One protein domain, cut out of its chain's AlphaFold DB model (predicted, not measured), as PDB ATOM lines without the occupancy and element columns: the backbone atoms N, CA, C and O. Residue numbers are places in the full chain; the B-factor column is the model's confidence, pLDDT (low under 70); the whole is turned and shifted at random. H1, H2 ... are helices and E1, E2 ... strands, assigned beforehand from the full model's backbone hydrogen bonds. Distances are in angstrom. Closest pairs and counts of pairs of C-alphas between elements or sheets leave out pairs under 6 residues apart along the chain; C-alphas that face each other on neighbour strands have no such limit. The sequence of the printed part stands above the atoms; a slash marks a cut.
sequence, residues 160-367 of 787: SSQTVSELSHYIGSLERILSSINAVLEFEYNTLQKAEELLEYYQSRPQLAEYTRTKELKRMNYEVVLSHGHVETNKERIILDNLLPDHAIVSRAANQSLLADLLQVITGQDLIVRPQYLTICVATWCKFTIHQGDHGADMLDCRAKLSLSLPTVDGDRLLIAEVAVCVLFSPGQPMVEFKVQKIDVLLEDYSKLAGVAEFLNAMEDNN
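Overview. This is residues 160 to 367 of the 787 residues of the protein "Hypothetical protein" of Pseudo-nitzschia australis (UniProt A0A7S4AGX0). A long, twisted sheet of five strands makes the length of this domain, with H6 and H7 over one face, and H2 running beside its edge strand E5. H1 and H8 cross at one end of the sheet, and H3, H4, H5 and H6 gather round the other end. The printed part has 208 residues, with eight named helices and five named strands in the order H1 H2 H3 H4 E1 H5 H6 H7 E2 E3 E4 E5 H8; the class is mixed, helices and strands. The sheet's order is E1 E2 E3 E4 E5, mixed. The whole is only just compact, close to loose, with a radius of gyration of the C-alphas of 19.7 A, and is elongated, spanning 61 by 35 by 33 A.

Along the chain. The sheet holds E1, residues 221 to 225; E2, residues 280 to 291, 31.4 A; E3, residues 299 to 311, 37.7 A; E4, residues 317 to 330, 36.7 A; and E5, residues 335 to 345, 30.6 A. E2 bends by 57 degrees at residue 284 and E4 by 71 degrees at residue 320. The helices are H1, residues 160 to 171, from C-alpha 160 at (165.116, 179.916, 155.296); H2, 174 to 189, 20.4 A; H3, 192 to 203; H4, 208 to 219; H5, 235 to 240; H6, 249 to 253; H7, 257 to 265; and H8, 350 to 365, 23.4 A, to C-alpha 365 at (155.215, 184.225, 150.047).

Arrangement. E2 to E5 form a meander, each strand the antiparallel neighbour of the one before; N 287 and O 303 are 2.8 A apart, N 306 and O 323 2.8 A, and N 326 and O 339 2.9 A, within hydrogen-bond range. E1 is parallel to E2, with N 225 and O 290 2.8 A apart; E1, H5 H6 H7, E2 is a strand-helix-strand unit, parallel neighbours with helices between. H2, H3, H7 and H8 with the sheet make two layers, helices on one face. H2 lies over E5 at a height over the sheet of 8.6 A, along the strands. H6, over E3, is on the same face as H7. H5 only grazes the sheet with residues 235 to 238. H1 touches H8 at a steep tilt of 60 degrees, opposite ways, closest at the C-alphas of Thr 163 and Ala 357, 5.4 A. H4 touches H6 with residues 208 to 213, closest at the C-alphas of Ala 209 and Arg 252, 4.4 A. Every O i to N i+4 pair is within hydrogen-bond range in H1, H3, H5 and H6, but 9 of 12 in H2, 5 of 8 in H4, 3 of 5 in H7 and 9 of 12 in H8.

Size, cuts and confidence. The C-alphas farthest apart, of His 228 and Asp 365, are 62.2 A apart. The printed part has no cut. The link from H7 to E2, residues 266 to 279, is long. Mean pLDDT of the printed part is 93.3; residues 366 to 367 are under 70.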
ATOM      1  N   SER A 160     165.163 180.450 153.926       80.31
ATOM      2  CA  SER A 160     165.116 179.916 155.296       80.31
ATOM      3  C   SER A 160     166.468 179.903 156.019       80.31
ATOM      4  O   SER A 160     166.512 180.177 157.213       80.31
ATOM      5  N   SER A 161     167.586 179.660 155.327       88.81
ATOM      6  CA  SER A 161     168.924 179.714 155.936       88.81
ATOM      7  C   SER A 161     169.367 181.131 156.324       88.81
ATOM      8  O   SER A 161     170.111 181.282 157.293       88.81
ATOM      9  N   GLN A 162     168.876 182.166 155.631       94.19
ATOM     10  CA  GLN A 162     169.077 183.558 156.033       94.19
ATOM     11  C   GLN A 162     168.174 183.899 157.223       94.19
ATOM     12  O   GLN A 162     168.688 184.324 158.256       94.19
ATOM     13  N   THR A 163     166.868 183.620 157.134       94.50
ATOM     14  CA  THR A 163     165.894 183.906 158.203       94.50
ATOM     15  C   THR A 163     166.291 183.232 159.527       94.50
ATOM     16  O   THR A 163     166.290 183.877 160.572       94.50
ATOM     17  N   VAL A 164     166.750 181.970 159.504       96.75
ATOM     18  CA  VAL A 164     167.300 181.282 160.694       96.75
ATOM     19  C   VAL A 164     168.536 181.996 161.251       96.75
ATOM     20  O   VAL A 164     168.672 182.112 162.470       96.75
ATOM     21  N   SER A 165     169.439 182.488 160.398       96.75
ATOM     22  CA  SER A 165     170.634 183.218 160.841       96.75
ATOM     23  C   SER A 165     170.288 184.570 161.472       96.75
ATOM     24  O   SER A 165     170.930 184.966 162.445       96.75
ATOM     25  N   GLU A 166     169.278 185.267 160.953       96.31
ATOM     26  CA  GLU A 166     168.792 186.535 161.504       96.31
ATOM     27  C   GLU A 166     168.083 186.337 162.848       96.31
ATOM     28  O   GLU A 166     168.425 187.014 163.818       96.31
ATOM     29  N   LEU A 167     167.192 185.344 162.955       97.62
ATOM     30  CA  LEU A 167     166.559 184.950 164.221       97.62
ATOM     31  C   LEU A 167     167.600 184.526 165.271       97.62
ATOM     32  O   LEU A 167     167.501 184.908 166.438       97.62
ATOM     33  N   SER A 168     168.635 183.785 164.859       97.62
ATOM     34  CA  SER A 168     169.737 183.379 165.742       97.62
ATOM     35  C   SER A 168     170.539 184.583 166.244       97.62
ATOM     36  O   SER A 168     170.870 184.657 167.428       97.62
ATOM     37  N   HIS A 169     170.831 185.549 165.366       97.12
ATOM     38  CA  HIS A 169     171.512 186.789 165.738       97.12
ATOM     39  C   HIS A 169     170.652 187.657 166.667       97.12
ATOM     40  O   HIS A 169     171.162 188.185 167.654       97.12
ATOM     41  N   TYR A 170     169.347 187.761 166.396       97.50
ATOM     42  CA  TYR A 170     168.385 188.452 167.249       97.50
ATOM     43  C   TYR A 170     168.393 187.874 168.671       97.50
ATOM     44  O   TYR A 170     168.693 188.603 169.617       97.50
ATOM     45  N   ILE A 171     168.172 186.568 168.833       97.50
ATOM     46  CA  ILE A 171     168.144 185.932 170.160       97.50
ATOM     47  C   ILE A 171     169.502 186.080 170.867       97.50
ATOM     48  O   ILE A 171     169.546 186.499 172.022       97.50
ATOM     49  N   GLY A 172     170.616 185.883 170.152       96.44
ATOM     50  CA  GLY A 172     171.977 186.109 170.662       96.44
ATOM     51  C   GLY A 172     172.358 187.577 170.935       96.44
ATOM     52  O   GLY A 172     173.460 187.843 171.424       96.44
ATOM     53  N   SER A 173     171.478 188.537 170.629       96.56
ATOM     54  CA  SER A 173     171.647 189.965 170.936       96.56
ATOM     55  C   SER A 173     170.775 190.459 172.094       96.56
ATOM     56  O   SER A 173     171.108 191.491 172.674       96.56
ATOM     57  N   LEU A 174     169.726 189.720 172.484       96.75
ATOM     58  CA  LEU A 174     168.776 190.112 173.537       96.75
ATOM     59  C   LEU A 174     169.466 190.540 174.843       96.75
ATOM     60  O   LEU A 174     169.210 191.636 175.336       96.75
ATOM     61  N   GLU A 175     170.400 189.740 175.364       93.44
ATOM     62  CA  GLU A 175     171.139 190.064 176.599       93.44
ATOM     63  C   GLU A 175     171.974 191.352 176.480       93.44
ATOM     64  O   GLU A 175     172.133 192.089 177.450       93.44
ATOM     65  N   ARG A 176     172.489 191.654 175.280       93.94
ATOM     66  CA  ARG A 176     173.316 192.846 175.011       93.94
ATOM     67  C   ARG A 176     172.471 194.111 174.868       93.94
ATOM     68  O   ARG A 176     172.934 195.200 175.198       93.94
ATOM     69  N   ILE A 177     171.235 193.962 174.391       95.38
ATOM     70  CA  ILE A 177     170.262 195.051 174.226       95.38
ATOM     71  C   ILE A 177     169.829 195.625 175.589       95.38
ATOM     72  O   ILE A 177     169.504 196.809 175.657       95.38
ATOM     73  N   LEU A 178     169.903 194.842 176.677       95.56
ATOM     74  CA  LEU A 178     169.532 195.244 178.044       95.56
ATOM     75  C   LEU A 178     170.099 196.616 178.456       95.56
ATOM     76  O   LEU A 178     169.344 197.516 178.823       95.56
ATOM     77  N   SER A 179     171.419 196.798 178.351       94.44
ATOM     78  CA  SER A 179     172.080 198.059 178.720       94.44
ATOM     79  C   SER A 179     171.693 199.218 177.797       94.44
ATOM     80  O   SER A 179     171.557 200.348 178.258       94.44
ATOM     81  N   SER A 180     171.482 198.945 176.505       94.94
ATOM     82  CA  SER A 180     171.092 199.967 175.525       94.94
ATOM     83  C   SER A 180     169.665 200.463 175.753       94.94
ATOM     84  O   SER A 180     169.416 201.658 175.639       94.94
ATOM     85  N   ILE A 181     168.730 199.571 176.094       95.75
ATOM     86  CA  ILE A 181     167.345 199.957 176.386       95.75
ATOM     87  C   ILE A 181     167.255 200.701 177.713       95.75
ATOM     88  O   ILE A 181     166.572 201.717 177.769       95.75
ATOM     89  N   ASN A 182     167.972 200.272 178.755       96.62
ATOM     90  CA  ASN A 182     167.975 201.013 180.016       96.62
ATOM     91  C   ASN A 182     168.550 202.433 179.855       96.62
ATOM     92  O   ASN A 182     167.992 203.354 180.437       96.62
ATOM     93  N   ALA A 183     169.562 202.640 179.005       95.38
ATOM     94  CA  ALA A 183     170.061 203.983 178.686       95.38
ATOM     95  C   ALA A 183     169.036 204.853 177.919       95.38
ATOM     96  O   ALA A 183     168.930 206.049 178.178       95.38
ATOM     97  N   VAL A 184     168.248 204.266 177.006       94.56
ATOM     98  CA  VAL A 184     167.146 204.974 176.317       94.56
ATOM     99  C   VAL A 184     166.001 205.295 177.284       94.56
ATOM    100  O   VAL A 184     165.465 206.400 177.248       94.56
ATOM    101  N   LEU A 185     165.651 204.371 178.184       95.62
ATOM    102  CA  LEU A 185     164.660 204.613 179.237       95.62
ATOM    103  C   LEU A 185     165.119 205.741 180.171       95.62
ATOM    104  O   LEU A 185     164.346 206.660 180.417       95.62
ATOM    105  N   GLU A 186     166.376 205.720 180.616       95.81
ATOM    106  CA  GLU A 186     166.976 206.763 181.455       95.81
ATOM    107  C   GLU A 186     166.960 208.146 180.780       95.81
ATOM    108  O   GLU A 186     166.603 209.133 181.421       95.81
ATOM    109  N   PHE A 187     167.285 208.222 179.484       95.25
ATOM    110  CA  PHE A 187     167.384 209.491 178.757       95.25
ATOM    111  C   PHE A 187     166.035 210.062 178.279       95.25
ATOM    112  O   PHE A 187     165.825 211.271 178.358       95.25
ATOM    113  N   GLU A 188     165.123 209.225 177.772       93.38
ATOM    114  CA  GLU A 188     163.880 209.687 177.129       93.38
ATOM    115  C   GLU A 188     162.630 209.550 178.015       93.38
ATOM    116  O   GLU A 188     161.719 210.378 177.914       93.38
ATOM    117  N   TYR A 189     162.562 208.529 178.879       94.19
ATOM    118  CA  TYR A 189     161.323 208.128 179.568       94.19
ATOM    119  C   TYR A 189     161.338 208.375 181.078       94.19
ATOM    120  O   TYR A 189     160.300 208.725 181.633       94.19
ATOM    121  N   ASN A 190     162.495 208.286 181.734       95.94
ATOM    122  CA  ASN A 190     162.664 208.514 183.173       95.94
ATOM    123  C   ASN A 190     162.887 210.008 183.475       95.94
ATOM    124  O   ASN A 190     163.743 210.395 184.269       95.94
ATOM    125  N   THR A 191     162.131 210.866 182.788       95.75
ATOM    126  CA  THR A 191     162.263 212.325 182.830       95.75
ATOM    127  C   THR A 191     161.101 212.959 183.591       95.75
ATOM    128  O   THR A 191     159.983 212.440 183.586       95.75
ATOM    129  N   LEU A 192     161.343 214.121 184.211       95.94
ATOM    130  CA  LEU A 192     160.312 214.887 184.927       95.94
ATOM    131  C   LEU A 192     159.076 215.133 184.046       95.94
ATOM    132  O   LEU A 192     157.962 214.829 184.460       95.94
ATOM    133  N   GLN A 193     159.279 215.561 182.796       96.00
ATOM    134  CA  GLN A 193     158.193 215.793 181.837       96.00
ATOM    135  C   GLN A 193     157.345 214.530 181.594       96.00
ATOM    136  O   GLN A 193     156.125 214.610 181.483       96.00
ATOM    137  N   LYS A 194     157.958 213.342 181.519       94.25
ATOM    138  CA  LYS A 194     157.226 212.080 181.314       94.25
ATOM    139  C   LYS A 194     156.456 211.651 182.559       94.25
ATOM    140  O   LYS A 194     155.350 211.127 182.434       94.25
ATOM    141  N   ALA A 195     156.987 211.929 183.749       95.56
ATOM    142  CA  ALA A 195     156.245 211.762 184.991       95.56
ATOM    143  C   ALA A 195     155.058 212.741 185.095       95.56
ATOM    144  O   ALA A 195     153.985 212.338 185.538       95.56
ATOM    145  N   GLU A 196     155.217 213.985 184.633       96.19
ATOM    146  CA  GLU A 196     154.147 214.991 184.546       96.19
ATOM    147  C   GLU A 196     153.061 214.600 183.522       96.19
ATOM    148  O   GLU A 196     151.875 214.670 183.840       96.19
ATOM    149  N   GLU A 197     153.430 214.088 182.340       94.81
ATOM    150  CA  GLU A 197     152.484 213.552 181.341       94.81
ATOM    151  C   GLU A 197     151.664 212.361 181.891       94.81
ATOM    152  O   GLU A 197     150.447 212.277 181.689       94.81
ATOM    153  N   LEU A 198     152.305 211.447 182.634       94.50
ATOM    154  CA  LEU A 198     151.630 210.342 183.333       94.50
ATOM    155  C   LEU A 198     150.710 210.851 184.451       94.50
ATOM    156  O   LEU A 198     149.577 210.380 184.594       94.50
ATOM    157  N   LEU A 199     151.180 211.824 185.233       95.56
ATOM    158  CA  LEU A 199     150.427 212.468 186.304       95.56
ATOM    159  C   LEU A 199     149.148 213.122 185.760       95.56
ATOM    160  O   LEU A 199     148.064 212.841 186.274       95.56
ATOM    161  N   GLU A 200     149.241 213.899 184.676       96.00
ATOM    162  CA  GLU A 200     148.091 214.507 183.997       96.00
ATOM    163  C   GLU A 200     147.109 213.439 183.479       96.00
ATOM    164  O   GLU A 200     145.892 213.560 183.671       96.00
ATOM    165  N   TYR A 201     147.604 212.346 182.882       95.00
ATOM    166  CA  TYR A 201     146.754 211.262 182.374       95.00
ATOM    167  C   TYR A 201     145.893 210.608 183.468       95.00
ATOM    168  O   TYR A 201     144.706 210.346 183.231       95.00
ATOM    169  N   TYR A 202     146.455 210.368 184.658       95.62
ATOM    170  CA  TYR A 202     145.731 209.779 185.792       95.62
ATOM    171  C   TYR A 202     144.913 210.811 186.591       95.62
ATOM    172  O   TYR A 202     143.855 210.475 187.134       95.62
ATOM    173  N   GLN A 203     145.328 212.080 186.634       95.25
ATOM    174  CA  GLN A 203     144.514 213.167 187.194       95.25
ATOM    175  C   GLN A 203     143.224 213.368 186.385       95.25
ATOM    176  O   GLN A 203     142.138 213.365 186.966       95.25
ATOM    177  N   SER A 204     143.330 213.428 185.054       96.19
ATOM    178  CA  SER A 204     142.206 213.616 184.119       96.19
ATOM    179  C   SER A 204     141.271 212.401 183.962       96.19
ATOM    180  O   SER A 204     140.288 212.475 183.225       96.19
ATOM    181  N   ARG A 205     141.540 211.278 184.649       95.19
ATOM    182  CA  ARG A 205     140.743 210.033 184.584       95.19
ATOM    183  C   ARG A 205     140.414 209.460 185.976       95.19
ATOM    184  O   ARG A 205     140.851 208.350 186.299       95.19
ATOM    185  N   PRO A 206     139.640 210.169 186.824       94.31
ATOM    186  CA  PRO A 206     139.289 209.702 188.171       94.31
ATOM    187  C   PRO A 206     138.585 208.334 188.197       94.31
ATOM    188  O   PRO A 206     138.833 207.535 189.100       94.31
ATOM    189  N   GLN A 207     137.796 208.008 187.168       93.94
ATOM    190  CA  GLN A 207     137.098 206.726 187.017       93.94
ATOM    191  C   GLN A 207     138.033 205.500 186.972       93.94
ATOM    192  O   GLN A 207     137.588 204.374 187.206       93.94
ATOM    193  N   LEU A 208     139.338 205.690 186.729       93.62
ATOM    194  CA  LEU A 208     140.312 204.601 186.813       93.62
ATOM    195  C   LEU A 208     140.440 204.031 188.236       93.62
ATOM    196  O   LEU A 208     140.691 202.840 188.361       93.62
ATOM    197  N   ALA A 209     140.197 204.802 189.307       92.62
ATOM    198  CA  ALA A 209     140.256 204.264 190.675       92.62
ATOM    199  C   ALA A 209     139.125 203.255 190.968       92.62
ATOM    200  O   ALA A 209     139.323 202.265 191.679       92.62
ATOM    201  N   GLU A 210     137.927 203.470 190.414       92.69
ATOM    202  CA  GLU A 210     136.844 202.482 190.471       92.69
ATOM    203  C   GLU A 210     137.162 201.265 189.589       92.69
ATOM    204  O   GLU A 210     137.010 200.125 190.033       92.69
ATOM    205  N   TYR A 211     137.671 201.485 188.372       93.00
ATOM    206  CA  TYR A 211     138.083 200.404 187.472       93.00
ATOM    207  C   TYR A 211     139.147 199.493 188.109       93.00
ATOM    208  O   TYR A 211     138.961 198.273 188.148       93.00
ATOM    209  N   THR A 212     140.209 200.069 188.686       92.31
ATOM    210  CA  THR A 212     141.265 199.336 189.399       92.31
ATOM    211  C   THR A 212     140.673 198.462 190.503       92.31
ATOM    212  O   THR A 212     140.851 197.246 190.481       92.31
ATOM    213  N   ARG A 213     139.903 199.035 191.441       90.12
ATOM    214  CA  ARG A 213     139.344 198.282 192.583       90.12
ATOM    215  C   ARG A 213     138.321 197.222 192.166       90.12
ATOM    216  O   ARG A 213     138.308 196.123 192.723       90.12
ATOM    217  N   THR A 214     137.454 197.523 191.198       90.88
ATOM    218  CA  THR A 214     136.346 196.626 190.823       90.88
ATOM    219  C   THR A 214     136.748 195.529 189.838       90.88
ATOM    220  O   THR A 214     136.172 194.436 189.902       90.88
ATOM    221  N   LYS A 215     137.714 195.789 188.940       91.44
ATOM    222  CA  LYS A 215     138.139 194.868 187.870       91.44
ATOM    223  C   LYS A 215     139.540 194.299 188.101       91.44
ATOM    224  O   LYS A 215     139.682 193.077 188.135       91.44
ATOM    225  N   GLU A 216     140.548 195.150 188.276       90.94
ATOM    226  CA  GLU A 216     141.959 194.732 188.211       90.94
ATOM    227  C   GLU A 216     142.480 194.153 189.526       90.94
ATOM    228  O   GLU A 216     143.141 193.113 189.505       90.94
ATOM    229  N   LEU A 217     142.087 194.722 190.674       89.94
ATOM    230  CA  LEU A 217     142.495 194.268 192.011       89.94
ATOM    231  C   LEU A 217     142.249 192.767 192.203       89.94
ATOM    232  O   LEU A 217     143.070 192.038 192.756       89.94
ATOM    233  N   LYS A 218     141.124 192.274 191.680       88.94
ATOM    234  CA  LYS A 218     140.739 190.859 191.735       88.94
ATOM    235  C   LYS A 218     141.612 189.975 190.836       88.94
ATOM    236  O   LYS A 218     141.864 188.831 191.204       88.94
ATOM    237  N   ARG A 219     142.118 190.508 189.719       87.62
ATOM    238  CA  ARG A 219     142.824 189.783 188.646       87.62
ATOM    239  C   ARG A 219     144.341 189.695 188.820       87.62
ATOM    240  O   ARG A 219     144.898 188.642 188.536       87.62
ATOM    241  N   MET A 220     145.003 190.759 189.271       88.50
ATOM    242  CA  MET A 220     146.477 190.828 189.360       88.50
ATOM    243  C   MET A 220     146.955 190.678 190.814       88.50
ATOM    244  O   MET A 220     146.128 190.599 191.726       88.50
ATOM    245  N   ASN A 221     148.263 190.604 191.066       94.38
ATOM    246  CA  ASN A 221     148.784 190.583 192.439       94.38
ATOM    247  C   ASN A 221     148.940 192.020 192.951       94.38
ATOM    248  O   ASN A 221     149.515 192.858 192.258       94.38
ATOM    249  N   TYR A 222     148.429 192.285 194.152       95.75
ATOM    250  CA  TYR A 222     148.463 193.596 194.796       95.75
ATOM    251  C   TYR A 222     148.877 193.450 196.251       95.75
ATOM    252  O   TYR A 222     148.381 192.567 196.951       95.75
ATOM    253  N   GLU A 223     149.736 194.356 196.694       96.50
ATOM    254  CA  GLU A 223     150.155 194.503 198.081       96.50
ATOM    255  C   GLU A 223     150.160 195.996 198.418       96.50
ATOM    256  O   GLU A 223     150.636 196.801 197.617       96.50
ATOM    257  N   VAL A 224     149.620 196.381 199.575       96.50
ATOM    258  CA  VAL A 224     149.644 197.769 200.057       96.50
ATOM    259  C   VAL A 224     150.533 197.840 201.289       96.50
ATOM    260  O   VAL A 224     150.242 197.215 202.307       96.50
ATOM    261  N   VAL A 225     151.626 198.590 201.190       96.56
ATOM    262  CA  VAL A 225     152.546 198.866 202.296       96.56
ATOM    263  C   VAL A 225     152.068 200.144 202.975       96.56
ATOM    264  O   VAL A 225     152.114 201.217 202.380       96.56
ATOM    265  N   LEU A 226     151.571 200.014 204.202       94.94
ATOM    266  CA  LEU A 226     151.087 201.134 205.016       94.94
ATOM    267  C   LEU A 226     152.273 201.910 205.616       94.94
ATOM    268  O   LEU A 226     153.335 201.314 205.807       94.94
ATOM    269  N   SER A 227     152.086 203.179 206.007       93.00
ATOM    270  CA  SER A 227     153.131 204.020 206.636       93.00
ATOM    271  C   SER A 227     153.926 203.305 207.737       93.00
ATOM    272  O   SER A 227     155.148 203.393 207.814       93.00
ATOM    273  N   HIS A 228     153.239 202.523 208.572       92.88
ATOM    274  CA  HIS A 228     153.834 201.750 209.666       92.88
ATOM    275  C   HIS A 228     154.475 200.412 209.220       92.88
ATOM    276  O   HIS A 228     154.578 199.471 210.010       92.88
ATOM    277  N   GLY A 229     154.858 200.287 207.944       93.81
ATOM    278  CA  GLY A 229     155.643 199.185 207.370       93.81
ATOM    279  C   GLY A 229     154.933 197.832 207.222       93.81
ATOM    280  O   GLY A 229     155.534 196.877 206.732       93.81
ATOM    281  N   HIS A 230     153.669 197.710 207.633       95.50
ATOM    282  CA  HIS A 230     152.886 196.479 207.483       95.50
ATOM    283  C   HIS A 230     152.303 196.382 206.072       95.50
ATOM    284  O   HIS A 230     151.668 197.317 205.581       95.50
ATOM    285  N   VAL A 231     152.460 195.209 205.462       97.06
ATOM    286  CA  VAL A 231     151.975 194.905 204.116       97.06
ATOM    287  C   VAL A 231     150.623 194.200 204.199       97.06
ATOM    288  O   VAL A 231     150.547 193.063 204.662       97.06
ATOM    289  N   GLU A 232     149.554 194.850 203.739       97.19
ATOM    290  CA  GLU A 232     148.270 194.182 203.528       97.19
ATOM    291  C   GLU A 232     148.212 193.589 202.113       97.19
ATOM    292  O   GLU A 232     148.541 194.239 201.121       97.19
ATOM    293  N   THR A 233     147.801 192.328 202.028       96.88
ATOM    294  CA  THR A 233     147.751 191.525 200.791       96.88
ATOM    295  C   THR A 233     146.354 190.951 200.540       96.88
ATOM    296  O   THR A 233     146.034 190.497 199.438       96.88
ATOM    297  N   ASN A 234     145.474 191.003 201.545       96.12
ATOM    298  CA  ASN A 234     144.082 190.624 201.412       96.12
ATOM    299  C   ASN A 234     143.312 191.694 200.622       96.12
ATOM    300  O   ASN A 234     142.932 192.746 201.135       96.12
ATOM    301  N   LYS A 235     143.013 191.360 199.366       93.50
ATOM    302  CA  LYS A 235     142.226 192.159 198.415       93.50
ATOM    303  C   LYS A 235     140.870 192.623 198.958       93.50
ATOM    304  O   LYS A 235     140.382 193.666 198.535       93.50
ATOM    305  N   GLU A 236     140.255 191.867 199.866       93.44
ATOM    306  CA  GLU A 236     138.979 192.237 200.487       93.44
ATOM    307  C   GLU A 236     139.174 193.379 201.491       93.44
ATOM    308  O   GLU A 236     138.420 194.345 201.455       93.44
ATOM    309  N   ARG A 237     140.237 193.328 202.305       95.12
ATOM    310  CA  ARG A 237     140.631 194.415 203.219       95.12
ATOM    311  C   ARG A 237     141.080 195.670 202.486       95.12
ATOM    312  O   ARG A 237     140.626 196.755 202.815       95.12
ATOM    313  N   ILE A 238     141.876 195.523 201.424       93.06
ATOM    314  CA  ILE A 238     142.305 196.650 200.576       93.06
ATOM    315  C   ILE A 238     141.099 197.465 200.059       93.06
ATOM    316  O   ILE A 238     141.199 198.683 199.915       93.06
ATOM    317  N   ILE A 239     139.948 196.815 199.831       89.44
ATOM    318  CA  ILE A 239     138.680 197.479 199.490       89.44
ATOM    319  C   ILE A 239     137.931 197.968 200.744       89.44
ATOM    320  O   ILE A 239     137.523 199.124 200.778       89.44
ATOM    321  N   LEU A 240     137.717 197.105 201.745       91.38
ATOM    322  CA  LEU A 240     136.890 197.394 202.931       91.38
ATOM    323  C   LEU A 240     137.460 198.512 203.807       91.38
ATOM    324  O   LEU A 240     136.723 199.402 204.220       91.38
ATOM    325  N   ASP A 241     138.769 198.483 204.040       92.12
ATOM    326  CA  ASP A 241     139.509 199.466 204.836       92.12
ATOM    327  C   ASP A 241     139.907 200.697 203.978       92.12
ATOM    328  O   ASP A 241     140.642 201.572 204.428       92.12
ATOM    329  N   ASN A 242     139.421 200.759 202.726       91.12
ATOM    330  CA  ASN A 242     139.649 201.805 201.720       91.12
ATOM    331  C   ASN A 242     141.127 202.200 201.528       91.12
ATOM    332  O   ASN A 242     141.456 203.371 201.346       91.12
ATOM    333  N   LEU A 243     142.024 201.210 201.514       89.88
ATOM    334  CA  LEU A 243     143.474 201.416 201.386       89.88
ATOM    335  C   LEU A 243     143.907 201.941 200.001       89.88
ATOM    336  O   LEU A 243     145.081 202.242 199.798       89.88
ATOM    337  N   LEU A 244     142.971 202.057 199.053       87.44
ATOM    338  CA  LEU A 244     143.153 202.662 197.729       87.44
ATOM    339  C   LEU A 244     142.040 203.691 197.456       87.44
ATOM    340  O   LEU A 244     141.100 203.403 196.707       87.44
ATOM    341  N   PRO A 245     142.102 204.887 198.068       87.88
ATOM    342  CA  PRO A 245     141.042 205.880 197.952       87.88
ATOM    343  C   PRO A 245     140.986 206.514 196.552       87.88
ATOM    344  O   PRO A 245     141.999 206.672 195.871       87.88
ATOM    345  N   ASP A 246     139.783 206.921 196.139       85.38
ATOM    346  CA  ASP A 246     139.430 207.454 194.810       85.38
ATOM    347  C   ASP A 246     140.238 208.694 194.384       85.38
ATOM    348  O   ASP A 246     140.521 208.924 193.199       85.38
ATOM    349  N   HIS A 247     140.592 209.526 195.364       84.62
ATOM    350  CA  HIS A 247     141.349 210.752 195.146       84.62
ATOM    351  C   HIS A 247     142.847 210.488 194.937       84.62
ATOM    352  O   HIS A 247     143.492 211.266 194.236       84.62
ATOM    353  N   ALA A 248     143.395 209.395 195.482       89.19
ATOM    354  CA  ALA A 248     144.813 209.087 195.359       89.19
ATOM    355  C   ALA A 248     145.156 208.650 193.929       89.19
ATOM    356  O   ALA A 248     144.528 207.770 193.332       89.19
ATOM    357  N   ILE A 249     146.189 209.276 193.370       93.00
ATOM    358  CA  ILE A 249     146.604 209.057 191.982       93.00
ATOM    359  C   ILE A 249     147.222 207.660 191.811       93.00
ATOM    360  O   ILE A 249     147.005 207.030 190.776       93.00
ATOM    361  N   VAL A 250     147.876 207.108 192.844       93.69
ATOM    362  CA  VAL A 250     148.367 205.718 192.827       93.69
ATOM    363  C   VAL A 250     147.237 204.692 192.657       93.69
ATOM    364  O   VAL A 250     147.401 203.754 191.882       93.69
ATOM    365  N   SER A 251     146.048 204.911 193.236       91.94
ATOM    366  CA  SER A 251     144.861 204.051 193.039       91.94
ATOM    367  C   SER A 251     144.407 203.980 191.573       91.94
ATOM    368  O   SER A 251     143.823 202.985 191.134       91.94
ATOM    369  N   ARG A 252     144.665 205.042 190.800       93.75
ATOM    370  CA  ARG A 252     144.350 205.149 189.364       93.75
ATOM    371  C   ARG A 252     145.470 204.559 188.508       93.75
ATOM    372  O   ARG A 252     145.193 203.855 187.539       93.75
ATOM    373  N   ALA A 253     146.719 204.823 188.887       93.44
ATOM    374  CA  ALA A 253     147.915 204.369 188.184       93.44
ATOM    375  C   ALA A 253     148.203 202.868 188.354       93.44
ATOM    376  O   ALA A 253     148.820 202.268 187.477       93.44
ATOM    377  N   ALA A 254     147.724 202.237 189.432       93.31
ATOM    378  CA  ALA A 254     147.932 200.821 189.743       93.31
ATOM    379  C   ALA A 254     147.085 199.863 188.877       93.31
ATOM    380  O   ALA A 254     146.358 199.014 189.391       93.31
ATOM    381  N   ASN A 255     147.158 200.008 187.554       91.94
ATOM    382  CA  ASN A 255     146.471 199.182 186.564       91.94
ATOM    383  C   ASN A 255     147.394 198.876 185.362       91.94
ATOM    384  O   ASN A 255     148.481 199.441 185.235       91.94
ATOM    385  N   GLN A 256     146.957 198.001 184.449       89.25
ATOM    386  CA  GLN A 256     147.747 197.572 183.283       89.25
ATOM    387  C   GLN A 256     148.260 198.703 182.368       89.25
ATOM    388  O   GLN A 256     149.254 198.493 181.673       89.25
ATOM    389  N   SER A 257     147.648 199.897 182.362       90.06
ATOM    390  CA  SER A 257     148.118 201.021 181.536       90.06
ATOM    391  C   SER A 257     149.541 201.467 181.868       90.06
ATOM    392  O   SER A 257     150.247 201.896 180.964       90.06
ATOM    393  N   LEU A 258     149.998 201.308 183.117       91.25
ATOM    394  CA  LEU A 258     151.359 201.678 183.520       91.25
ATOM    395  C   LEU A 258     152.444 200.830 182.827       91.25
ATOM    396  O   LEU A 258     153.544 201.315 182.579       91.25
ATOM    397  N   LEU A 259     152.130 199.579 182.470       91.94
ATOM    398  CA  LEU A 259     153.030 198.722 181.690       91.94
ATOM    399  C   LEU A 259     152.926 198.970 180.179       91.94
ATOM    400  O   LEU A 259     153.837 198.588 179.448       91.94
ATOM    401  N   ALA A 260     151.837 199.575 179.692       89.00
ATOM    402  CA  ALA A 260     151.583 199.719 178.257       89.00
ATOM    403  C   ALA A 260     152.632 200.601 177.567       89.00
ATOM    404  O   ALA A 260     153.096 200.263 176.480       89.00
ATOM    405  N   ASP A 261     153.043 201.689 178.219       85.50
ATOM    406  CA  ASP A 261     154.019 202.607 177.642       85.50
ATOM    407  C   ASP A 261     155.429 201.981 177.646       85.50
ATOM    408  O   ASP A 261     156.106 202.029 176.624       85.50
ATOM    409  N   LEU A 262     155.829 201.251 178.703       91.94
ATOM    410  CA  LEU A 262     157.071 200.454 178.696       91.94
ATOM    411  C   LEU A 262     157.064 199.373 177.607       91.94
ATOM    412  O   LEU A 262     158.056 199.206 176.899       91.94
ATOM    413  N   LEU A 263     155.950 198.647 177.455       92.12
ATOM    414  CA  LEU A 263     155.783 197.661 176.385       92.12
ATOM    415  C   LEU A 263     155.975 198.303 175.005       92.12
ATOM    416  O   LEU A 263     156.549 197.664 174.125       92.12
ATOM    417  N   GLN A 264     155.569 199.563 174.827       89.06
ATOM    418  CA  GLN A 264     155.852 200.315 173.611       89.06
ATOM    419  C   GLN A 264     157.345 200.663 173.465       89.06
ATOM    420  O   GLN A 264     157.882 200.438 172.384       89.06
ATOM    421  N   VAL A 265     158.044 201.132 174.510       88.94
ATOM    422  CA  VAL A 265     159.490 201.458 174.406       88.94
ATOM    423  C   VAL A 265     160.349 200.232 174.090       88.94
ATOM    424  O   VAL A 265     161.350 200.350 173.391       88.94
ATOM    425  N   ILE A 266     159.969 199.039 174.560       94.81
ATOM    426  CA  ILE A 266     160.705 197.802 174.250       94.81
ATOM    427  C   ILE A 266     160.289 197.147 172.919       94.81
ATOM    428  O   ILE A 266     160.826 196.086 172.589       94.81
ATOM    429  N   THR A 267     159.364 197.751 172.157       94.75
ATOM    430  CA  THR A 267     158.836 197.208 170.895       94.75
ATOM    431  C   THR A 267     159.277 198.018 169.679       94.75
ATOM    432  O   THR A 267     158.938 199.187 169.525       94.75
ATOM    433  N   GLY A 268     159.978 197.366 168.754       91.94
ATOM    434  CA  GLY A 268     160.402 197.951 167.483       91.94
ATOM    435  C   GLY A 268     161.517 197.146 166.823       91.94
ATOM    436  O   GLY A 268     161.949 196.121 167.345       91.94
ATOM    437  N   GLN A 269     161.976 197.609 165.659       88.25
ATOM    438  CA  GLN A 269     162.816 196.818 164.752       88.25
ATOM    439  C   GLN A 269     164.096 196.272 165.404       88.25
ATOM    440  O   GLN A 269     164.429 195.106 165.181       88.25
ATOM    441  N   ASP A 270     164.765 197.070 166.245       89.75
ATOM    442  CA  ASP A 270     166.027 196.689 166.895       89.75
ATOM    443  C   ASP A 270     165.957 196.470 168.413       89.75
ATOM    444  O   ASP A 270     166.975 196.255 169.074       89.75
ATOM    445  N   LEU A 271     164.746 196.438 168.963       94.94
ATOM    446  CA  LEU A 271     164.492 196.350 170.401       94.94
ATOM    447  C   LEU A 271     164.291 194.887 170.857       94.94
ATOM    448  O   LEU A 271     164.613 193.941 170.129       94.94
ATOM    449  N   ILE A 272     163.803 194.697 172.091       96.31
ATOM    450  CA  ILE A 272     163.520 193.372 172.674       96.31
ATOM    451  C   ILE A 272     162.389 192.681 171.916       96.31
ATOM    452  O   ILE A 272     162.537 191.522 171.548       96.31
ATOM    453  N   VAL A 273     161.271 193.369 171.684       96.69
ATOM    454  CA  VAL A 273     160.102 192.826 170.985       96.69
ATOM    455  C   VAL A 273     160.166 193.293 169.535       96.69
ATOM    456  O   VAL A 273     160.053 194.487 169.268       96.69
ATOM    457  N   ARG A 274     160.378 192.360 168.599       95.81
ATOM    458  CA  ARG A 274     160.611 192.655 167.176       95.81
ATOM    459  C   ARG A 274     159.407 192.242 166.316       95.81
ATOM    460  O   ARG A 274     159.258 191.044 166.043       95.81
ATOM    461  N   PRO A 275     158.547 193.190 165.877       93.31
ATOM    462  CA  PRO A 275     157.333 192.873 165.120       93.31
ATOM    463  C   PRO A 275     157.596 192.218 163.761       93.31
ATOM    464  O   PRO A 275     156.752 191.467 163.288       93.31
ATOM    465  N   GLN A 276     158.762 192.448 163.144       92.12
ATOM    466  CA  GLN A 276     159.120 191.837 161.857       92.12
ATOM    467  C   GLN A 276     159.352 190.318 161.930       92.12
ATOM    468  O   GLN A 276     159.303 189.645 160.910       92.12
ATOM    469  N   TYR A 277     159.572 189.773 163.129       95.00
ATOM    470  CA  TYR A 277     159.615 188.326 163.374       95.00
ATOM    471  C   TYR A 277     158.321 187.823 164.038       95.00
ATOM    472  O   TYR A 277     158.296 186.728 164.595       95.00
ATOM    473  N   LEU A 278     157.270 188.657 164.039       93.50
ATOM    474  CA  LEU A 278     156.012 188.457 164.767       93.50
ATOM    475  C   LEU A 278     156.234 188.124 166.257       93.50
ATOM    476  O   LEU A 278     155.453 187.403 166.877       93.50
ATOM    477  N   THR A 279     157.315 188.656 166.849       95.12
ATOM    478  CA  THR A 279     157.657 188.359 168.244       95.12
ATOM    479  C   THR A 279     156.628 188.972 169.178       95.12
ATOM    480  O   THR A 279     156.389 190.181 169.135       95.12
ATOM    481  N   ILE A 280     156.070 188.160 170.072       93.12
ATOM    482  CA  ILE A 280     155.034 188.585 171.008       93.12
ATOM    483  C   ILE A 280     155.488 188.436 172.452       93.12
ATOM    484  O   ILE A 280     156.115 187.454 172.857       93.12
ATOM    485  N   CYS A 281     155.146 189.470 173.215       94.69
ATOM    486  CA  CYS A 281     155.490 189.676 174.608       94.69
ATOM    487  C   CYS A 281     154.213 189.567 175.456       94.69
ATOM    488  O   CYS A 281     153.196 190.209 175.156       94.69
ATOM    489  N   VAL A 282     154.226 188.725 176.492       92.38
ATOM    490  CA  VAL A 282     153.052 188.458 177.340       92.38
ATOM    491  C   VAL A 282     153.448 188.490 178.808       92.38
ATOM    492  O   VAL A 282     154.310 187.725 179.228       92.38
ATOM    493  N   ALA A 283     152.798 189.336 179.609       92.94
ATOM    494  CA  ALA A 283     152.988 189.334 181.056       92.94
ATOM    495  C   ALA A 283     152.447 188.026 181.662       92.94
ATOM    496  O   ALA A 283     151.235 187.824 181.731       92.94
ATOM    497  N   THR A 284     153.345 187.139 182.091       94.25
ATOM    498  CA  THR A 284     153.018 185.863 182.753       94.25
ATOM    499  C   THR A 284     152.952 186.001 184.271       94.25
ATOM    500  O   THR A 284     152.266 185.227 184.937       94.25
ATOM    501  N   TRP A 285     153.592 187.031 184.825       94.31
ATOM    502  CA  TRP A 285     153.419 187.463 186.209       94.31
ATOM    503  C   TRP A 285     153.464 188.989 186.294       94.31
ATOM    504  O   TRP A 285     154.246 189.631 185.596       94.31
ATOM    505  N   CYS A 286     152.633 189.563 187.162       94.75
ATOM    506  CA  CYS A 286     152.593 190.992 187.459       94.75
ATOM    507  C   CYS A 286     152.226 191.192 188.935       94.75
ATOM    508  O   CYS A 286     151.319 190.517 189.442       94.75
ATOM    509  N   LYS A 287     152.910 192.118 189.610       95.88
ATOM    510  CA  LYS A 287     152.668 192.533 190.995       95.88
ATOM    511  C   LYS A 287     152.761 194.051 191.102       95.88
ATOM    512  O   LYS A 287     153.778 194.628 190.731       95.88
ATOM    513  N   PHE A 288     151.723 194.665 191.658       96.69
ATOM    514  CA  PHE A 288     151.726 196.062 192.079       96.69
ATOM    515  C   PHE A 288     151.933 196.129 193.594       96.69
ATOM    516  O   PHE A 288     151.175 195.527 194.356       96.69
ATOM    517  N   THR A 289     152.946 196.872 194.022       97.12
ATOM    518  CA  THR A 289     153.231 197.180 195.425       97.12
ATOM    519  C   THR A 289     152.962 198.666 195.622       97.12
ATOM    520  O   THR A 289     153.553 199.504 194.940       97.12
ATOM    521  N   ILE A 290     152.012 198.996 196.488       96.06
ATOM    522  CA  ILE A 290     151.497 200.354 196.657       96.06
ATOM    523  C   ILE A 290     151.937 200.837 198.030       96.06
ATOM    524  O   ILE A 290     151.407 200.404 199.048       96.06
ATOM    525  N   HIS A 291     152.944 201.696 198.050       95.69
ATOM    526  CA  HIS A 291     153.471 202.297 199.260       95.69
ATOM    527  C   HIS A 291     152.646 203.545 199.562       95.69
ATOM    528  O   HIS A 291     152.705 204.516 198.809       95.69
ATOM    529  N   GLN A 292     151.870 203.502 200.644       92.56
ATOM    530  CA  GLN A 292     151.283 204.700 201.233       92.56
ATOM    531  C   GLN A 292     152.403 205.451 201.952       92.56
ATOM    532  O   GLN A 292     153.047 204.896 202.847       92.56
ATOM    533  N   GLY A 293     152.673 206.679 201.521       84.75
ATOM    534  CA  GLY A 293     153.740 207.496 202.081       84.75
ATOM    535  C   GLY A 293     153.210 208.480 203.112       84.75
ATOM    536  O   GLY A 293     152.186 209.133 202.891       84.75
ATOM    537  N   ASP A 294     153.946 208.665 204.209       78.25
ATOM    538  CA  ASP A 294     153.653 209.757 205.134       78.25
ATOM    539  C   ASP A 294     153.640 211.099 204.390       78.25
ATOM    540  O   ASP A 294     154.457 211.363 203.503       78.25
ATOM    541  N   HIS A 295     152.657 211.936 204.725       73.50
ATOM    542  CA  HIS A 295     152.389 213.221 204.070       73.50
ATOM    543  C   HIS A 295     152.125 213.149 202.548       73.50
ATOM    544  O   HIS A 295     152.277 214.153 201.855       73.50
ATOM    545  N   GLY A 296     151.680 211.999 202.025       71.25
ATOM    546  CA  GLY A 296     151.315 211.843 200.612       71.25
ATOM    547  C   GLY A 296     152.499 211.552 199.687       71.25
ATOM    548  O   GLY A 296     152.385 211.717 198.471       71.25
ATOM    549  N   ALA A 297     153.624 211.089 200.239       81.12
ATOM    550  CA  ALA A 297     154.760 210.552 199.487       81.12
ATOM    551  C   ALA A 297     154.462 209.160 198.878       81.12
ATOM    552  O   ALA A 297     155.287 208.249 198.946       81.12
ATOM    553  N   ASP A 298     153.260 208.979 198.324       93.06
ATOM    554  CA  ASP A 298     152.794 207.707 197.782       93.06
ATOM    555  C   ASP A 298     153.674 207.255 196.609       93.06
ATOM    556  O   ASP A 298     154.100 208.057 195.767       93.06
ATOM    557  N   MET A 299     153.916 205.948 196.520       95.62
ATOM    558  CA  MET A 299     154.715 205.346 195.456       95.62
ATOM    559  C   MET A 299     154.116 204.017 195.002       95.62
ATOM    560  O   MET A 299     153.627 203.211 195.792       95.62
ATOM    561  N   LEU A 300     154.187 203.778 193.699       96.00
ATOM    562  CA  LEU A 300     153.702 202.589 193.026       96.00
ATOM    563  C   LEU A 300     154.879 201.847 192.388       96.00
ATOM    564  O   LEU A 300     155.483 202.360 191.453       96.00
ATOM    565  N   ASP A 301     155.182 200.646 192.875       96.94
ATOM    566  CA  ASP A 301     156.175 199.729 192.301       96.94
ATOM    567  C   ASP A 301     155.449 198.598 191.559       96.94
ATOM    568  O   ASP A 301     154.840 197.715 192.169       96.94
ATOM    569  N   CYS A 302     155.474 198.647 190.228       97.25
ATOM    570  CA  CYS A 302     154.939 197.608 189.358       97.25
ATOM    571  C   CYS A 302     156.070 196.729 188.819       97.25
ATOM    572  O   CYS A 302     156.880 197.177 188.004       97.25
ATOM    573  N   ARG A 303     156.093 195.453 189.215       97.38
ATOM    574  CA  ARG A 303     157.048 194.455 188.713       97.38
ATOM    575  C   ARG A 303     156.331 193.418 187.869       97.38
ATOM    576  O   ARG A 303     155.289 192.901 188.274       97.38
ATOM    577  N   ALA A 304     156.905 193.068 186.723       97.44
ATOM    578  CA  ALA A 304     156.350 192.044 185.846       97.44
ATOM    579  C   ALA A 304     157.429 191.139 185.239       97.44
ATOM    580  O   ALA A 304     158.577 191.538 185.051       97.44
ATOM    581  N   LYS A 305     157.026 189.909 184.915       97.62
ATOM    582  CA  LYS A 305     157.768 188.970 184.068       97.62
ATOM    583  C   LYS A 305     157.021 188.859 182.751       97.62
ATOM    584  O   LYS A 305     155.824 188.559 182.744       97.62
ATOM    585  N   LEU A 306     157.720 189.126 181.657       97.44
ATOM    586  CA  LEU A 306     157.177 189.118 180.309       97.44
ATOM    587  C   LEU A 306     157.807 187.959 179.535       97.44
ATOM    588  O   LEU A 306     159.012 187.950 179.290       97.44
ATOM    589  N   SER A 307     157.009 186.972 179.149       97.38
ATOM    590  CA  SER A 307     157.459 185.881 178.288       97.38
ATOM    591  C   SER A 307     157.476 186.348 176.833       97.38
ATOM    592  O   SER A 307     156.469 186.845 176.321       97.38
ATOM    593  N   LEU A 308     158.630 186.199 176.185       97.81
ATOM    594  CA  LEU A 308     158.903 186.602 174.810       97.81
ATOM    595  C   LEU A 308     158.926 185.360 173.913       97.81
ATOM    596  O   LEU A 308     159.625 184.391 174.213       97.81
ATOM    597  N   SER A 309     158.159 185.374 172.824       97.56
ATOM    598  CA  SER A 309     157.914 184.177 172.012       97.56
ATOM    599  C   SER A 309     157.731 184.464 170.523       97.56
ATOM    600  O   SER A 309     157.322 185.562 170.147       97.56
ATOM    601  N   LEU A 310     158.030 183.462 169.695       96.81
ATOM    602  CA  LEU A 310     157.907 183.473 168.232       96.81
ATOM    603  C   LEU A 310     156.848 182.447 167.773       96.81
ATOM    604  O   LEU A 310     156.688 181.423 168.446       96.81
ATOM    605  N   PRO A 311     156.134 182.675 166.656       94.94
ATOM    606  CA  PRO A 311     155.200 181.697 166.085       94.94
ATOM    607  C   PRO A 311     155.927 180.513 165.423       94.94
ATOM    608  O   PRO A 311     157.100 180.612 165.064       94.94
ATOM    609  N   THR A 312     155.224 179.394 165.233       92.25
ATOM    610  CA  THR A 312     155.720 178.201 164.522       92.25
ATOM    611  C   THR A 312     154.661 177.650 163.561       92.25
ATOM    612  O   THR A 312     153.478 177.959 163.706       92.25
ATOM    613  N   VAL A 313     155.070 176.823 162.587       87.94
ATOM    614  CA  VAL A 313     154.158 176.201 161.599       87.94
ATOM    615  C   VAL A 313     153.068 175.352 162.265       87.94
ATOM    616  O   VAL A 313     151.938 175.337 161.790       87.94
ATOM    617  N   ASP A 314     153.376 174.707 163.392       87.69
ATOM    618  CA  ASP A 314     152.436 173.872 164.151       87.69
ATOM    619  C   ASP A 314     151.350 174.681 164.900       87.69
ATOM    620  O   ASP A 314     150.506 174.104 165.584       87.69
ATOM    621  N   GLY A 315     151.379 176.018 164.824       82.00
ATOM    622  CA  GLY A 315     150.474 176.913 165.555       82.00
ATOM    623  C   GLY A 315     150.861 177.160 167.020       82.00
ATOM    624  O   GLY A 315     150.322 178.061 167.668       82.00
ATOM    625  N   ASP A 316     151.830 176.401 167.533       88.25
ATOM    626  CA  ASP A 316     152.446 176.607 168.842       88.25
ATOM    627  C   ASP A 316     153.398 177.818 168.848       88.25
ATOM    628  O   ASP A 316     153.867 178.302 167.811       88.25
ATOM    629  N   ARG A 317     153.728 178.301 170.053       90.75
ATOM    630  CA  ARG A 317     154.709 179.375 170.262       90.75
ATOM    631  C   ARG A 317     156.034 178.843 170.794       90.75
ATOM    632  O   ARG A 317     156.087 178.231 171.860       90.75
ATOM    633  N   LEU A 318     157.129 179.198 170.128       96.50
ATOM    634  CA  LEU A 318     158.474 179.000 170.651       96.50
ATOM    635  C   LEU A 318     158.792 180.098 171.677       96.50
ATOM    636  O   LEU A 318     159.046 181.246 171.311       96.50
ATOM    637  N   LEU A 319     158.782 179.753 172.964       97.31
ATOM    638  CA  LEU A 319     159.277 180.618 174.040       97.31
ATOM    639  C   LEU A 319     160.796 180.808 173.887       97.31
ATOM    640  O   LEU A 319     161.541 179.831 173.940       97.31
ATOM    641  N   ILE A 320     161.249 182.054 173.715       98.12
ATOM    642  CA  ILE A 320     162.668 182.378 173.483       98.12
ATOM    643  C   ILE A 320     163.347 183.066 174.668       98.12
ATOM    644  O   ILE A 320     164.545 182.867 174.865       98.12
ATOM    645  N   ALA A 321     162.612 183.843 175.469       98.25
ATOM    646  CA  ALA A 321     163.155 184.523 176.646       98.25
ATOM    647  C   ALA A 321     162.075 184.856 177.690       98.25
ATOM    648  O   ALA A 321     160.883 184.907 177.381       98.25
ATOM    649  N   GLU A 322     162.504 185.149 178.915       98.25
ATOM    650  CA  GLU A 322     161.720 185.874 179.917       98.25
ATOM    651  C   GLU A 322     162.397 187.218 180.224       98.25
ATOM    652  O   GLU A 322     163.612 187.295 180.394       98.25
ATOM    653  N   VAL A 323     161.612 188.290 180.287       98.38
ATOM    654  CA  VAL A 323     162.080 189.659 180.528       98.38
ATOM    655  C   VAL A 323     161.487 190.150 181.844       98.38
ATOM    656  O   VAL A 323     160.269 190.285 181.969       98.38
ATOM    657  N   ALA A 324     162.335 190.421 182.832       98.25
ATOM    658  CA  ALA A 324     161.925 191.015 184.098       98.25
ATOM    659  C   ALA A 324     161.942 192.543 183.976       98.25
ATOM    660  O   ALA A 324     162.959 193.128 183.595       98.25
ATOM    661  N   VAL A 325     160.829 193.193 184.314       98.19
ATOM    662  CA  VAL A 325     160.661 194.650 184.231       98.19
ATOM    663  C   VAL A 325     160.134 195.243 185.531       98.19
ATOM    664  O   VAL A 325     159.446 194.579 186.307       98.19
ATOM    665  N   CYS A 326     160.451 196.517 185.735       97.56
ATOM    666  CA  CYS A 326     160.054 197.328 186.872       97.56
ATOM    667  C   CYS A 326     159.591 198.701 186.375       97.56
ATOM    668  O   CYS A 326     160.216 199.279 185.482       97.56
ATOM    669  N   VAL A 327     158.515 199.218 186.961       97.56
ATOM    670  CA  VAL A 327     158.060 200.598 186.788       97.56
ATOM    671  C   VAL A 327     157.776 201.174 188.166       97.56
ATOM    672  O   VAL A 327     156.816 200.761 188.815       97.56
ATOM    673  N   LEU A 328     158.613 202.110 188.609       97.19
ATOM    674  CA  LEU A 328     158.335 202.933 189.784       97.19
ATOM    675  C   LEU A 328     157.614 204.204 189.336       97.19
ATOM    676  O   LEU A 328     158.011 204.813 188.347       97.19
ATOM    677  N   PHE A 329     156.582 204.626 190.061       96.69
ATOM    678  CA  PHE A 329     155.883 205.889 189.824       96.69
ATOM    679  C   PHE A 329     155.505 206.553 191.151       96.69
ATOM    680  O   PHE A 329     154.866 205.922 191.994       96.69
ATOM    681  N   SER A 330     155.856 207.828 191.331       95.75
ATOM    682  CA  SER A 330     155.357 208.655 192.436       95.75
ATOM    683  C   SER A 330     154.687 209.921 191.891       95.75
ATOM    684  O   SER A 330     155.292 210.627 191.084       95.75
ATOM    685  N   PRO A 331     153.446 210.234 192.312       93.31
ATOM    686  CA  PRO A 331     152.797 211.501 191.996       93.31
ATOM    687  C   PRO A 331     153.163 212.630 192.976       93.31
ATOM    688  O   PRO A 331     152.990 213.794 192.629       93.31
ATOM    689  N   GLY A 332     153.630 212.311 194.193       88.06
ATOM    690  CA  GLY A 332     153.957 213.301 195.233       88.06
ATOM    691  C   GLY A 332     155.301 213.999 194.999       88.06
ATOM    692  O   GLY A 332     155.450 215.188 195.270       88.06
ATOM    693  N   GLN A 333     156.258 213.271 194.425       88.00
ATOM    694  CA  GLN A 333     157.425 213.827 193.743       88.00
ATOM    695  C   GLN A 333     157.357 213.283 192.313       88.00
ATOM    696  O   GLN A 333     157.629 212.094 192.161       88.00
ATOM    697  N   PRO A 334     156.927 214.068 191.298       83.44
ATOM    698  CA  PRO A 334     156.630 213.559 189.957       83.44
ATOM    699  C   PRO A 334     157.847 212.861 189.343       83.44
ATOM    700  O   PRO A 334     158.761 213.485 188.806       83.44
ATOM    701  N   MET A 335     157.840 211.536 189.451       93.81
ATOM    702  CA  MET A 335     158.938 210.653 189.091       93.81
ATOM    703  C   MET A 335     158.370 209.387 188.461       93.81
ATOM    704  O   MET A 335     157.421 208.793 188.980       93.81
ATOM    705  N   VAL A 336     158.998 208.945 187.375       96.00
ATOM    706  CA  VAL A 336     158.815 207.607 186.822       96.00
ATOM    707  C   VAL A 336     160.186 206.984 186.568       96.00
ATOM    708  O   VAL A 336     161.062 207.629 185.997       96.00
ATOM    709  N   GLU A 337     160.384 205.744 187.013       96.94
ATOM    710  CA  GLU A 337     161.548 204.931 186.655       96.94
ATOM    711  C   GLU A 337     161.064 203.662 185.954       96.94
ATOM    712  O   GLU A 337     160.642 202.694 186.589       96.94
ATOM    713  N   PHE A 338     161.141 203.667 184.630       97.31
ATOM    714  CA  PHE A 338     161.048 202.476 183.805       97.31
ATOM    715  C   PHE A 338     162.409 201.773 183.759       97.31
ATOM    716  O   PHE A 338     163.432 202.402 183.470       97.31
ATOM    717  N   LYS A 339     162.429 200.459 184.007       97.50
ATOM    718  CA  LYS A 339     163.661 199.660 184.023       97.50
ATOM    719  C   LYS A 339     163.418 198.233 183.544       97.50
ATOM    720  O   LYS A 339     162.573 197.519 184.087       97.50
ATOM    721  N   VAL A 340     164.219 197.768 182.589       98.00
ATOM    722  CA  VAL A 340     164.363 196.333 182.315       98.00
ATOM    723  C   VAL A 340     165.396 195.795 183.304       98.00
ATOM    724  O   VAL A 340     166.566 196.164 183.255       98.00
ATOM    725  N   GLN A 341     164.965 194.963 184.249       97.88
ATOM    726  CA  GLN A 341     165.837 194.425 185.297       97.88
ATOM    727  C   GLN A 341     166.751 193.320 184.759       97.88
ATOM    728  O   GLN A 341     167.921 193.252 185.128       97.88
ATOM    729  N   LYS A 342     166.208 192.435 183.915       97.81
ATOM    730  CA  LYS A 342     166.907 191.243 183.423       97.81
ATOM    731  C   LYS A 342     166.250 190.708 182.153       97.81
ATOM    732  O   LYS A 342     165.039 190.839 181.984       97.81
ATOM    733  N   ILE A 343     167.037 190.051 181.307       98.31
ATOM    734  CA  ILE A 343     166.553 189.196 180.222       98.31
ATOM    735  C   ILE A 343     167.199 187.821 180.420       98.31
ATOM    736  O   ILE A 343     168.421 187.724 180.443       98.31
ATOM    737  N   ASP A 344     166.387 186.785 180.604       97.81
ATOM    738  CA  ASP A 344     166.802 185.383 180.637       97.81
ATOM    739  C   ASP A 344     166.474 184.752 179.280       97.81
ATOM    740  O   ASP A 344     165.300 184.566 178.957       97.81
ATOM    741  N   VAL A 345     167.483 184.419 178.469       97.81
ATOM    742  CA  VAL A 345     167.269 183.672 177.218       97.81
ATOM    743  C   VAL A 345     167.008 182.200 177.552       97.81
ATOM    744  O   VAL A 345     167.789 181.559 178.250       97.81
ATOM    745  N   LEU A 346     165.891 181.666 177.055       97.44
ATOM    746  CA  LEU A 346     165.386 180.322 177.374       97.44
ATOM    747  C   LEU A 346     165.541 179.323 176.215       97.44
ATOM    748  O   LEU A 346     165.304 178.127 176.397       97.44
ATOM    749  N   LEU A 347     165.934 179.785 175.022       97.25
ATOM    750  CA  LEU A 347     166.130 178.915 173.863       97.25
ATOM    751  C   LEU A 347     167.503 178.222 173.894       97.25
ATOM    752  O   LEU A 347     168.483 178.726 173.352       97.25
ATOM    753  N   GLU A 348     167.549 177.030 174.486       95.81
ATOM    754  CA  GLU A 348     168.733 176.152 174.474       95.81
ATOM    755  C   GLU A 348     169.040 175.583 173.070       95.81
ATOM    756  O   GLU A 348     170.196 175.344 172.726       95.81
ATOM    757  N   ASP A 349     168.006 175.365 172.248       96.56
ATOM    758  CA  ASP A 349     168.090 174.668 170.959       96.56
ATOM    759  C   ASP A 349     167.631 175.556 169.793       96.56
ATOM    760  O   ASP A 349     166.438 175.709 169.518       96.56
ATOM    761  N   TYR A 350     168.611 176.105 169.077       96.50
ATOM    762  CA  TYR A 350     168.413 176.989 167.929       96.50
ATOM    763  C   TYR A 350     167.896 176.259 166.676       96.50
ATOM    764  O   TYR A 350     167.448 176.923 165.743       96.50
ATOM    765  N   SER A 351     167.894 174.917 166.624       95.31
ATOM    766  CA  SER A 351     167.352 174.189 165.462       95.31
ATOM    767  C   SER A 351     165.846 174.418 165.283       95.31
ATOM    768  O   SER A 351     165.350 174.459 164.158       95.31
ATOM    769  N   LYS A 352     165.136 174.701 166.383       95.88
ATOM    770  CA  LYS A 352     163.707 175.056 166.418       95.88
ATOM    771  C   LYS A 352     163.379 176.345 165.657       95.88
ATOM    772  O   LYS A 352     162.243 176.526 165.225       95.88
ATOM    773  N   LEU A 353     164.369 177.212 165.421       97.00
ATOM    774  CA  LEU A 353     164.204 178.407 164.589       97.00
ATOM    775  C   LEU A 353     163.956 178.074 163.115       97.00
ATOM    776  O   LEU A 353     163.462 178.935 162.396       97.00
ATOM    777  N   ALA A 354     164.236 176.844 162.663       95.38
ATOM    778  CA  ALA A 354     163.870 176.399 161.320       95.38
ATOM    779  C   ALA A 354     162.350 176.461 161.091       95.38
ATOM    780  O   ALA A 354     161.926 176.993 160.069       95.38
ATOM    781  N   GLY A 355     161.540 176.022 162.064       93.25
ATOM    782  CA  GLY A 355     160.077 176.106 161.986       93.25
ATOM    783  C   GLY A 355     159.549 177.542 162.082       93.25
ATOM    784  O   GLY A 355     158.585 177.892 161.409       93.25
ATOM    785  N   VAL A 356     160.212 178.414 162.851       95.56
ATOM    786  CA  VAL A 356     159.884 179.854 162.868       95.56
ATOM    787  C   VAL A 356     160.182 180.490 161.504       95.56
ATOM    788  O   VAL A 356     159.364 181.227 160.965       95.56
ATOM    789  N   ALA A 357     161.344 180.191 160.919       95.88
ATOM    790  CA  ALA A 357     161.742 180.692 159.607       95.88
ATOM    791  C   ALA A 357     160.852 180.160 158.474       95.88
ATOM    792  O   ALA A 357     160.552 180.901 157.542       95.88
ATOM    793  N   GLU A 358     160.422 178.900 158.543       93.31
ATOM    794  CA  GLU A 358     159.465 178.316 157.599       93.31
ATOM    795  C   GLU A 358     158.103 179.016 157.686       93.31
ATOM    796  O   GLU A 358     157.574 179.423 156.654       93.31
ATOM    797  N   PHE A 359     157.597 179.271 158.900       92.19
ATOM    798  CA  PHE A 359     156.375 180.050 159.117       92.19
ATOM    799  C   PHE A 359     156.487 181.484 158.572       92.19
ATOM    800  O   PHE A 359     155.629 181.918 157.807       92.19
ATOM    801  N   LEU A 360     157.554 182.219 158.913       92.38
ATOM    802  CA  LEU A 360     157.740 183.603 158.457       92.38
ATOM    803  C   LEU A 360     157.863 183.696 156.929       92.38
ATOM    804  O   LEU A 360     157.188 184.519 156.316       92.38
ATOM    805  N   ASN A 361     158.642 182.811 156.299       92.25
ATOM    806  CA  ASN A 361     158.752 182.773 154.839       92.25
ATOM    807  C   ASN A 361     157.407 182.413 154.180       92.25
ATOM    808  O   ASN A 361     157.045 183.005 153.168       92.25
ATOM    809  N   ALA A 362     156.637 181.487 154.766       88.81
ATOM    810  CA  ALA A 362     155.302 181.154 154.277       88.81
ATOM    811  C   ALA A 362     154.336 182.350 154.369       88.81
ATOM    812  O   ALA A 362     153.494 182.500 153.486       88.81
ATOM    813  N   MET A 363     154.464 183.218 155.377       85.88
ATOM    814  CA  MET A 363     153.691 184.464 155.467       85.88
ATOM    815  C   MET A 363     154.141 185.518 154.438       85.88
ATOM    816  O   MET A 363     153.296 186.223 153.890       85.88
ATOM    817  N   GLU A 364     155.439 185.612 154.125       86.56
ATOM    818  CA  GLU A 364     155.949 186.513 153.074       86.56
ATOM    819  C   GLU A 364     155.531 186.070 151.658       86.56
ATOM    820  O   GLU A 364     155.083 186.895 150.855       86.56
ATOM    821  N   ASP A 365     155.619 184.772 151.349       82.81
ATOM    822  CA  ASP A 365     155.215 184.225 150.047       82.81
ATOM    823  C   ASP A 365     153.684 184.281 149.849       82.81
ATOM    824  O   ASP A 365     153.204 184.580 148.749       82.81
ATOM    825  N   ASN A 366     152.887 184.055 150.904       69.56
ATOM    826  CA  ASN A 366     151.419 184.048 150.834       69.56
ATOM    827  C   ASN A 366     150.782 185.443 150.944       69.56
ATOM    828  O   ASN A 366     149.857 185.682 151.715       69.56
ATOM    829  N   ASN A 367     151.173 186.346 150.045       65.00
ATOM    830  CA  ASN A 367     150.416 187.579 149.794       65.00
ATOM    831  C   ASN A 367     149.000 187.326 149.201       65.00
ATOM    832  O   ASN A 367     148.216 188.266 149.067       65.00
TER     833      ASN A 367